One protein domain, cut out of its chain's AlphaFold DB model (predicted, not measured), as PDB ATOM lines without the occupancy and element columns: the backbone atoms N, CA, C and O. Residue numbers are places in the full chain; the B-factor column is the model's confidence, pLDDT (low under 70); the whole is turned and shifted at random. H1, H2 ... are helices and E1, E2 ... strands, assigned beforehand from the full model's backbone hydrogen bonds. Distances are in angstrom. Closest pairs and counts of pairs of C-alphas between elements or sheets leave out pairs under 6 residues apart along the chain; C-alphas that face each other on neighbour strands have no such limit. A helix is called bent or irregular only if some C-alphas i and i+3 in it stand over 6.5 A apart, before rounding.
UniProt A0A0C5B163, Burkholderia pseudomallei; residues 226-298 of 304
ATOM      1  N   GLU A 226      49.628 -28.430 -32.263       92.25
ATOM      2  CA  GLU A 226      49.831 -27.662 -31.036       92.25
ATOM      3  C   GLU A 226      48.499 -27.488 -30.298       92.25
ATOM      4  O   GLU A 226      47.432 -27.502 -30.919       92.25
ATOM      5  N   ASP A 227      48.560 -27.354 -28.970       91.81
ATOM      6  CA  ASP A 227      47.396 -27.162 -28.090       91.81
ATOM      7  C   ASP A 227      46.296 -28.226 -28.260       91.81
ATOM      8  O   ASP A 227      45.114 -27.990 -27.996       91.81
ATOM      9  N   ALA A 228      46.677 -29.413 -28.735       93.75
ATOM     10  CA  ALA A 228      45.767 -30.522 -28.986       93.75
ATOM     11  C   ALA A 228      45.544 -31.394 -27.746       93.75
ATOM     12  O   ALA A 228      44.608 -32.189 -27.734       93.75
ATOM     13  N   VAL A 229      46.366 -31.246 -26.706       94.69
ATOM     14  CA  VAL A 229      46.241 -31.998 -25.456       94.69
ATOM     15  C   VAL A 229      45.430 -31.206 -24.434       94.69
ATOM     16  O   VAL A 229      45.762 -30.076 -24.085       94.69
ATOM     17  N   ASP A 230      44.388 -31.828 -23.883       94.56
ATOM     18  CA  ASP A 230      43.700 -31.318 -22.702       94.56
ATOM     19  C   ASP A 230      44.540 -31.619 -21.460       94.56
ATOM     20  O   ASP A 230      44.421 -32.676 -20.833       94.56
ATOM     21  N   MET A 231      45.417 -30.682 -21.103       92.38
ATOM     22  CA  MET A 231      46.305 -30.814 -19.946       92.38
ATOM     23  C   MET A 231      45.540 -30.891 -18.616       92.38
ATOM     24  O   MET A 231      46.055 -31.443 -17.652       92.38
ATOM     25  N   LYS A 232      44.300 -30.390 -18.533       93.12
ATOM     26  CA  LYS A 232      43.497 -30.482 -17.301       93.12
ATOM     27  C   LYS A 232      42.878 -31.874 -17.141       93.12
ATOM     28  O   LYS A 232      42.764 -32.366 -16.021       93.12
ATOM     29  N   ALA A 233      42.476 -32.505 -18.245       93.81
ATOM     30  CA  ALA A 233      41.890 -33.848 -18.244       93.81
ATOM     31  C   ALA A 233      42.933 -34.983 -18.355       93.81
ATOM     32  O   ALA A 233      42.626 -36.140 -18.044       93.81
ATOM     33  N   SER A 234      44.154 -34.668 -18.790       95.06
ATOM     34  CA  SER A 234      45.259 -35.619 -18.937       95.06
ATOM     35  C   SER A 234      45.977 -35.905 -17.614       95.06
ATOM     36  O   SER A 234      46.011 -35.087 -16.699       95.06
ATOM     37  N   LYS A 235      46.605 -37.082 -17.523       95.19
ATOM     38  CA  LYS A 235      47.513 -37.462 -16.432       95.19
ATOM     39  C   LYS A 235      48.922 -37.599 -16.987       95.19
ATOM     40  O   LYS A 235      49.186 -38.511 -17.773       95.19
ATOM     41  N   PHE A 236      49.826 -36.733 -16.553       93.69
ATOM     42  CA  PHE A 236      51.197 -36.697 -17.049       93.69
ATOM     43  C   PHE A 236      52.187 -36.299 -15.960       93.69
ATOM     44  O   PHE A 236      51.813 -35.828 -14.885       93.69
ATOM     45  N   LYS A 237      53.466 -36.490 -16.267       92.31
ATOM     46  CA  LYS A 237      54.592 -36.019 -15.473       92.31
ATOM     47  C   LYS A 237      55.563 -35.272 -16.379       92.31
ATOM     48  O   LYS A 237      55.945 -35.777 -17.433       92.31
ATOM     49  N   ILE A 238      55.946 -34.072 -15.955       88.88
ATOM     50  CA  ILE A 238      56.926 -33.242 -16.656       88.88
ATOM     51  C   ILE A 238      58.320 -33.594 -16.132       88.88
ATOM     52  O   ILE A 238      58.544 -33.675 -14.924       88.88
ATOM     53  N   TYR A 239      59.245 -33.785 -17.059       86.25
ATOM     54  CA  TYR A 239      60.675 -33.942 -16.843       86.25
ATOM     55  C   TYR A 239      61.416 -32.805 -17.568       86.25
ATOM     56  O   TYR A 239      60.845 -32.200 -18.476       86.25
ATOM     57  N   PRO A 240      62.691 -32.523 -17.236       85.31
ATOM     58  CA  PRO A 240      63.433 -31.408 -17.835       85.31
ATOM     59  C   PRO A 240      63.490 -31.406 -19.372       85.31
ATOM     60  O   PRO A 240      63.617 -30.344 -19.971       85.31
ATOM     61  N   GLN A 241      63.403 -32.580 -20.004       77.62
ATOM     62  CA  GLN A 241      63.523 -32.745 -21.459       77.62
ATOM     63  C   GLN A 241      62.308 -33.427 -22.109       77.62
ATOM     64  O   GLN A 241      62.308 -33.635 -23.318       77.62
ATOM     65  N   ALA A 242      61.286 -33.813 -21.337       77.62
ATOM     66  CA  ALA A 242      60.161 -34.583 -21.867       77.62
ATOM     67  C   ALA A 242      58.913 -34.485 -20.985       77.62
ATOM     68  O   ALA A 242      59.004 -34.345 -19.768       77.62
ATOM     69  N   THR A 243      57.740 -34.661 -21.591       84.50
ATOM     70  CA  THR A 243      56.490 -34.900 -20.862       84.50
ATOM     71  C   THR A 243      56.057 -36.338 -21.092       84.50
ATOM     72  O   THR A 243      55.936 -36.783 -22.230       84.50
ATOM     73  N   VAL A 244      55.827 -37.079 -20.010       87.31
ATOM     74  CA  VAL A 244      55.371 -38.471 -20.075       87.31
ATOM     75  C   VAL A 244      53.902 -38.524 -19.689       87.31
ATOM     76  O   VAL A 244      53.537 -38.152 -18.572       87.31
ATOM     77  N   PHE A 245      53.058 -38.994 -20.605       89.06
ATOM     78  CA  PHE A 245      51.625 -39.155 -20.382       89.06
ATOM     79  C   PHE A 245      51.308 -40.578 -19.923       89.06
ATOM     80  O   PHE A 245      51.551 -41.539 -20.645       89.06
ATOM     81  N   ASN A 246      50.695 -40.701 -18.747       89.12
ATOM     82  CA  ASN A 246      50.099 -41.958 -18.282       89.12
ATOM     83  C   ASN A 246      48.682 -42.132 -18.845       89.12
ATOM     84  O   ASN A 246      48.211 -43.245 -19.048       89.12
ATOM     85  N   LYS A 247      47.985 -41.013 -19.064       92.19
ATOM     86  CA  LYS A 247      46.704 -40.944 -19.764       92.19
ATOM     87  C   LYS A 247      46.654 -39.625 -20.517       92.19
ATOM     88  O   LYS A 247      46.758 -38.572 -19.892       92.19
ATOM     89  N   ILE A 248      46.461 -39.687 -21.824       93.12
ATOM     90  CA  ILE A 248      46.312 -38.504 -22.665       93.12
ATOM     91  C   ILE A 248      44.840 -38.308 -23.032       93.12
ATOM     92  O   ILE A 248      44.119 -39.278 -23.268       93.12
ATOM     93  N   VAL A 249      44.393 -37.057 -23.017       94.12
ATOM     94  CA  VAL A 249      43.068 -36.631 -23.473       94.12
ATOM     95  C   VAL A 249      43.278 -35.537 -24.508       94.12
ATOM     96  O   VAL A 249      44.056 -34.615 -24.261       94.12
ATOM     97  N   LEU A 250      42.623 -35.644 -25.663       94.25
ATOM     98  CA  LEU A 250      42.813 -34.710 -26.773       94.25
ATOM     99  C   LEU A 250      41.595 -33.809 -26.978       94.25
ATOM    100  O   LEU A 250      40.453 -34.230 -26.808       94.25
ATOM    101  N   MET A 251      41.849 -32.573 -27.393       92.62
ATOM    102  CA  MET A 251      40.819 -31.606 -27.756       92.62
ATOM    103  C   MET A 251      40.191 -32.010 -29.090       92.62
ATOM    104  O   MET A 251      40.869 -32.002 -30.122       92.62
ATOM    105  N   VAL A 252      38.891 -32.318 -29.093       88.94
ATOM    106  CA  VAL A 252      38.177 -32.814 -30.284       88.94
ATOM    107  C   VAL A 252      38.328 -31.877 -31.482       88.94
ATOM    108  O   VAL A 252      38.590 -32.332 -32.592       88.94
ATOM    109  N   ASP A 253      38.251 -30.565 -31.267       87.69
ATOM    110  CA  ASP A 253      38.307 -29.572 -32.345       87.69
ATOM    111  C   ASP A 253      39.700 -29.419 -32.958       87.69
ATOM    112  O   ASP A 253      39.823 -28.935 -34.081       87.69
ATOM    113  N   ARG A 254      40.749 -29.861 -32.254       91.12
ATOM    114  CA  ARG A 254      42.131 -29.814 -32.749       91.12
ATOM    115  C   ARG A 254      42.499 -31.034 -33.578       91.12
ATOM    116  O   ARG A 254      43.295 -30.915 -34.501       91.12
ATOM    117  N   VAL A 255      41.916 -32.189 -33.266       90.50
ATOM    118  CA  VAL A 255      42.227 -33.465 -33.937       90.50
ATOM    119  C   VAL A 255      41.202 -33.849 -35.006       90.50
ATOM    120  O   VAL A 255      41.407 -34.797 -35.765       90.50
ATOM    121  N   ARG A 256      40.091 -33.109 -35.104       84.81
ATOM    122  CA  ARG A 256      39.037 -33.364 -36.090       84.81
ATOM    123  C   ARG A 256      39.578 -33.252 -37.516       84.81
ATOM    124  O   ARG A 256      40.195 -32.257 -37.879       84.81
ATOM    125  N   ASN A 257      39.236 -34.225 -38.359       82.50
ATOM    126  CA  ASN A 257      39.642 -34.291 -39.773       82.50
ATOM    127  C   ASN A 257      41.161 -34.362 -40.004       82.50
ATOM    128  O   ASN A 257      41.626 -34.013 -41.087       82.50
ATOM    129  N   VAL A 258      41.936 -34.811 -39.014       90.69
ATOM    130  CA  VAL A 258      43.373 -35.038 -39.175       90.69
ATOM    131  C   VAL A 258      43.647 -36.535 -39.155       90.69
ATOM    132  O   VAL A 258      43.452 -37.194 -38.137       90.69
ATOM    133  N   SER A 259      44.082 -37.084 -40.288       92.88
ATOM    134  CA  SER A 259      44.185 -38.538 -40.456       92.88
ATOM    135  C   SER A 259      45.391 -39.157 -39.757       92.88
ATOM    136  O   SER A 259      45.260 -40.237 -39.185       92.88
ATOM    137  N   ILE A 260      46.530 -38.465 -39.789       96.75
ATOM    138  CA  ILE A 260      47.793 -38.834 -39.145       96.75
ATOM    139  C   ILE A 260      48.511 -37.559 -38.693       96.75
ATOM    140  O   ILE A 260      48.496 -36.547 -39.403       96.75
ATOM    141  N   PHE A 261      49.084 -37.580 -37.492       96.75
ATOM    142  CA  PHE A 261      49.755 -36.425 -36.901       96.75
ATOM    143  C   PHE A 261      50.617 -36.808 -35.696       96.75
ATOM    144  O   PHE A 261      50.621 -37.948 -35.231       96.75
ATOM    145  N   ARG A 262      51.326 -35.814 -35.166       95.50
ATOM    146  CA  ARG A 262      52.071 -35.868 -33.906       95.50
ATOM    147  C   ARG A 262      51.615 -34.765 -32.970       95.50
ATOM    148  O   ARG A 262      50.994 -33.796 -33.405       95.50
ATOM    149  N   LEU A 263      51.954 -34.899 -31.697       93.56
ATOM    150  CA  LEU A 263      51.678 -33.890 -30.679       93.56
ATOM    151  C   LEU A 263      52.978 -33.203 -30.286       93.56
ATOM    152  O   LEU A 263      54.010 -33.861 -30.158       93.56
ATOM    153  N   LYS A 264      52.931 -31.891 -30.057       90.31
ATOM    154  CA  LYS A 264      54.100 -31.124 -29.603       90.31
ATOM    155  C   LYS A 264      54.671 -31.673 -28.293       90.31
ATOM    156  O   LYS A 264      55.884 -31.758 -28.128       90.31
ATOM    157  N   GLU A 265      53.798 -32.101 -27.389       88.81
ATOM    158  CA  GLU A 265      54.135 -32.666 -26.084       88.81
ATOM    159  C   GLU A 265      54.604 -34.129 -26.169       88.81
ATOM    160  O   GLU A 265      55.168 -34.649 -25.207       88.81
ATOM    161  N   SER A 266      54.383 -34.799 -27.307       88.19
ATOM    162  CA  SER A 266      54.793 -36.184 -27.562       88.19
ATOM    163  C   SER A 266      55.364 -36.328 -28.983       88.19
ATOM    164  O   SER A 266      54.732 -36.915 -29.864       88.19
ATOM    165  N   PRO A 267      56.562 -35.770 -29.240       85.50
ATOM    166  CA  PRO A 267      57.063 -35.562 -30.599       85.50
ATOM    167  C   PRO A 267      57.513 -36.845 -31.308       85.50
ATOM    168  O   PRO A 267      57.613 -36.846 -32.538       85.50
ATOM    169  N   ALA A 268      57.773 -37.917 -30.552       88.62
ATOM    170  CA  ALA A 268      58.153 -39.230 -31.075       88.62
ATOM    171  C   ALA A 268      56.944 -40.131 -31.386       88.62
ATOM    172  O   ALA A 268      57.057 -41.050 -32.193       88.62
ATOM    173  N   ALA A 269      55.788 -39.880 -30.762       92.50
ATOM    174  CA  ALA A 269      54.592 -40.687 -30.964       92.50
ATOM    175  C   ALA A 269      53.811 -40.214 -32.194       92.50
ATOM    176  O   ALA A 269      53.653 -39.013 -32.429       92.50
ATOM    177  N   VAL A 270      53.282 -41.173 -32.953       97.19
ATOM    178  CA  VAL A 270      52.393 -40.916 -34.087       97.19
ATOM    179  C   VAL A 270      50.975 -41.319 -33.708       97.19
ATOM    180  O   VAL A 270      50.743 -42.390 -33.147       97.19
ATOM    181  N   PHE A 271      50.026 -40.452 -34.034       97.19
ATOM    182  CA  PHE A 271      48.605 -40.640 -33.785       97.19
ATOM    183  C   PHE A 271      47.852 -40.674 -35.103       97.19
ATOM    184  O   PHE A 271      48.223 -39.996 -36.064       97.19
ATOM    185  N   VAL A 272      46.783 -41.459 -35.140       97.00
ATOM    186  CA  VAL A 272      45.959 -41.647 -36.331       97.00
ATOM    187  C   VAL A 272      44.479 -41.605 -35.990       97.00
ATOM    188  O   VAL A 272      44.059 -41.964 -34.891       97.00
ATOM    189  N   SER A 273      43.682 -41.152 -36.947       94.19
ATOM    190  CA  SER A 273      42.223 -41.133 -36.836       94.19
ATOM    191  C   SER A 273      41.601 -42.514 -37.047       94.19
ATOM    192  O   SER A 273      42.189 -43.403 -37.664       94.19
ATOM    193  N   ASP A 274      40.345 -42.646 -36.641       89.25
ATOM    194  CA  ASP A 274      39.499 -43.798 -36.945       89.25
ATOM    195  C   ASP A 274      39.369 -44.080 -38.452       89.25
ATOM    196  O   ASP A 274      39.440 -45.228 -38.885       89.25
ATOM    197  N   GLN A 275      39.322 -43.033 -39.284       87.50
ATOM    198  CA  GLN A 275      39.331 -43.175 -40.745       87.50
ATOM    199  C   GLN A 275      40.584 -43.911 -41.245       87.50
ATOM    200  O   GLN A 275      40.500 -44.747 -42.145       87.50
ATOM    201  N   PHE A 276      41.747 -43.620 -40.656       94.56
ATOM    202  CA  PHE A 276      43.003 -44.279 -41.005       94.56
ATOM    203  C   PHE A 276      42.990 -45.750 -40.597       94.56
ATOM    204  O   PHE A 276      43.327 -46.620 -41.401       94.56
ATOM    205  N   LYS A 277      42.531 -46.042 -39.378       94.12
ATOM    206  CA  LYS A 277      42.355 -47.414 -38.892       94.12
ATOM    207  C   LYS A 277      41.420 -48.223 -39.796       94.12
ATOM    208  O   LYS A 277      41.769 -49.333 -40.195       94.12
ATOM    209  N   HIS A 278      40.274 -47.666 -40.180       88.88
ATOM    210  CA  HIS A 278      39.350 -48.327 -41.102       88.88
ATOM    211  C   HIS A 278      39.965 -48.559 -42.484       88.88
ATOM    212  O   HIS A 278      39.799 -49.644 -43.041       88.88
ATOM    213  N   ALA A 279      40.725 -47.603 -43.027       88.56
ATOM    214  CA  ALA A 279      41.418 -47.789 -44.302       88.56
ATOM    215  C   ALA A 279      42.439 -48.940 -44.242       88.56
ATOM    216  O   ALA A 279      42.517 -49.746 -45.173       88.56
ATOM    217  N   VAL A 280      43.168 -49.071 -43.129       95.25
ATOM    218  CA  VAL A 280      44.086 -50.195 -42.875       95.25
ATOM    219  C   VAL A 280      43.339 -51.531 -42.867       95.25
ATOM    220  O   VAL A 280      43.746 -52.475 -43.552       95.25
ATOM    221  N   GLN A 281      42.218 -51.608 -42.148       92.94
ATOM    222  CA  GLN A 281      41.408 -52.826 -42.034       92.94
ATOM    223  C   GLN A 281      40.751 -53.217 -43.364       92.94
ATOM    224  O   GLN A 281      40.834 -54.376 -43.774       92.94
ATOM    225  N   ALA A 282      40.160 -52.254 -44.075       88.94
ATOM    226  CA  ALA A 282      39.511 -52.468 -45.367       88.94
ATOM    227  C   ALA A 282      40.487 -53.022 -46.419       88.94
ATOM    228  O   ALA A 282      40.140 -53.919 -47.186       88.94
ATOM    229  N   ASN A 283      41.738 -52.549 -46.406       91.94
ATOM    230  CA  ASN A 283      42.798 -53.009 -47.309       91.94
ATOM    231  C   ASN A 283      43.567 -54.241 -46.791       91.94
ATOM    232  O   ASN A 283      44.506 -54.721 -47.447       91.94
ATOM    233  N   LYS A 284      43.167 -54.779 -45.627       95.69
ATOM    234  CA  LYS A 284      43.785 -55.943 -44.972       95.69
ATOM    235  C   LYS A 284      45.303 -55.774 -44.838       95.69
ATOM    236  O   LYS A 284      46.068 -56.671 -45.211       95.69
ATOM    237  N   LEU A 285      45.732 -54.586 -44.412       96.88
ATOM    238  CA  LEU A 285      47.143 -54.275 -44.190       96.88
ATOM    239  C   LEU A 285      47.603 -54.859 -42.847       96.88
ATOM    240  O   LEU A 285      46.825 -54.933 -41.897       96.88
ATOM    241  N   LYS A 286      48.854 -55.315 -42.784       96.25
ATOM    242  CA  LYS A 286      49.409 -56.089 -41.660       96.25
ATOM    243  C   LYS A 286      50.422 -55.300 -40.835       96.25
ATOM    244  O   LYS A 286      51.169 -54.497 -41.389       96.25
ATOM    245  N   GLY A 287      50.539 -55.615 -39.545       95.19
ATOM    246  CA  GLY A 287      51.574 -55.055 -38.671       95.19
ATOM    247  C   GLY A 287      51.206 -53.744 -37.983       95.19
ATOM    248  O   GLY A 287      52.078 -53.125 -37.378       95.19
ATOM    249  N   PHE A 288      49.944 -53.322 -38.084       97.06
ATOM    250  CA  PHE A 288      49.421 -52.123 -37.437       97.06
ATOM    251  C   PHE A 288      48.766 -52.503 -36.109       97.06
ATOM    252  O   PHE A 288      47.795 -53.260 -36.102       97.06
ATOM    253  N   ASP A 289      49.237 -51.915 -35.015       96.62
ATOM    254  CA  ASP A 289      48.536 -51.909 -33.734       96.62
ATOM    255  C   ASP A 289      48.083 -50.478 -33.405       96.62
ATOM    256  O   ASP A 289      48.843 -49.516 -33.530       96.62
ATOM    257  N   PHE A 290      46.818 -50.337 -33.014       95.19
ATOM    258  CA  PHE A 290      46.183 -49.055 -32.700       95.19
ATOM    259  C   PHE A 290      45.940 -48.868 -31.196       95.19
ATOM    260  O   PHE A 290      45.539 -47.782 -30.775       95.19
ATOM    261  N   GLY A 291      46.168 -49.909 -30.384       92.12
ATOM    262  CA  GLY A 291      45.831 -49.911 -28.964       92.12
ATOM    263  C   GLY A 291      44.388 -49.471 -28.683       92.12
ATOM    264  O   GLY A 291      43.480 -49.631 -29.506       92.12
ATOM    265  N   ASP A 292      44.190 -48.884 -27.505       92.19
ATOM    266  CA  ASP A 292      42.903 -48.328 -27.097       92.19
ATOM    267  C   ASP A 292      42.655 -46.940 -27.700       92.19
ATOM    268  O   ASP A 292      43.578 -46.147 -27.913       92.19
ATOM    269  N   ALA A 293      41.377 -46.622 -27.916       92.31
ATOM    270  CA  ALA A 293      40.969 -45.288 -28.334       92.31
ATOM    271  C   ALA A 293      41.341 -44.244 -27.271       92.31
ATOM    272  O   ALA A 293      41.063 -44.393 -26.078       92.31
ATOM    273  N   ILE A 294      41.941 -43.150 -27.724       92.88
ATOM    274  CA  ILE A 294      42.298 -42.009 -26.894       92.88
ATOM    275  C   ILE A 294      41.040 -41.197 -26.596       92.88
ATOM    276  O   ILE A 294      40.258 -40.869 -27.489       92.88
ATOM    277  N   ALA A 295      40.859 -40.854 -25.323       92.25
ATOM    278  CA  ALA A 295      39.727 -40.053 -24.881       92.25
ATOM    279  C   ALA A 295      39.779 -38.636 -25.475       92.25
ATOM    280  O   ALA A 295      40.840 -38.009 -25.520       92.25
ATOM    281  N   LEU A 296      38.615 -38.118 -25.870       90.75
ATOM    282  CA  LEU A 296      38.459 -36.774 -26.420       90.75
ATOM    283  C   LEU A 296      37.653 -35.884 -25.468       90.75
ATOM    284  O   LEU A 296      36.729 -36.361 -24.805       90.75
ATOM    285  N   SER A 297      37.975 -34.592 -25.416       88.38
ATOM    286  CA  SER A 297      37.197 -33.578 -24.700       88.38
ATOM    287  C   SER A 297      36.723 -32.469 -25.644       88.38
ATOM    288  O   SER A 297      37.390 -32.119 -26.618       88.38
ATOM    289  N   SER A 298      35.532 -31.929 -25.371       78.00
ATOM    290  CA  SER A 298      34.871 -30.886 -26.171       78.00
ATOM    291  C   SER A 298      35.090 -29.466 -25.648       78.00
ATOM    292  O   SER A 298      34.422 -28.533 -26.086       78.00
TER     293      SER A 298
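Overview. This is residues 226 to 298 of the 304 residues of a protein of Burkholderia pseudomallei (UniProt A0A0C5B163). An elongated domain has the bent hairpin E4-E5 in its middle, the hairpin E1-E2 at one end and the helix H2 at the other. The short parallel pair E3 and E6 sits with the small helix H1 at one side, and residues 283 to 294 fold back from H2 to E6. The 73 printed residues hold two named helices and six named strands, in the order E1 E2 E3 H1 E4 E5 H2 E6, with E1-E2 and E4-E5 antiparallel; the class is mixed, helices and strands. The whole is only just compact, close to loose, with a radius of gyration of the C-alphas of 13.3 A and spans of 41 by 26 by 18 A.

Along the chain. Find C-alpha 260 at (47.793, -38.834, -39.145), where E4, residues 260 to 263, begins. E5, residues 266 to 273, is 16.4 A long and bends by 80 degrees at residue 269. H2, residues 274 to 282, is 12.1 A long. Look back to C-alpha 235 at (47.513, -37.462, -16.432) for E1, residues 235 to 239, 13.6 A long, then E2, residues 242 to 247, 15.0 A. E3 is residues 249 to 251, H1 252 to 255, and E6 295 to 297, ending at C-alpha 297, (37.197, -33.578, -24.700).

Arrangement. In the hairpin E4 and E5, look for N 271 and O 261, 2.8 A apart. The closest C-alphas of E5 and E2, Ser 266 and Thr 243, are 7.0 A apart. In the hairpin E1 and E2, N 237 and O 244 are 2.8 A apart. E3 and E6 are parallel, with N 297 and O 250 at 2.9 A. H1 and H2 are apart. In H2 every O i to N i+4 pair is within hydrogen-bond range; H1 is too short for such a pair.

Size, cuts and confidence. The C-alphas farthest apart, Pro 240 and Ala 282, are 42.1 A apart. The printed part has no cut, and the link from H2 to E6 is long. Mean pLDDT of the printed part is 91.4, and no printed residue is under 70.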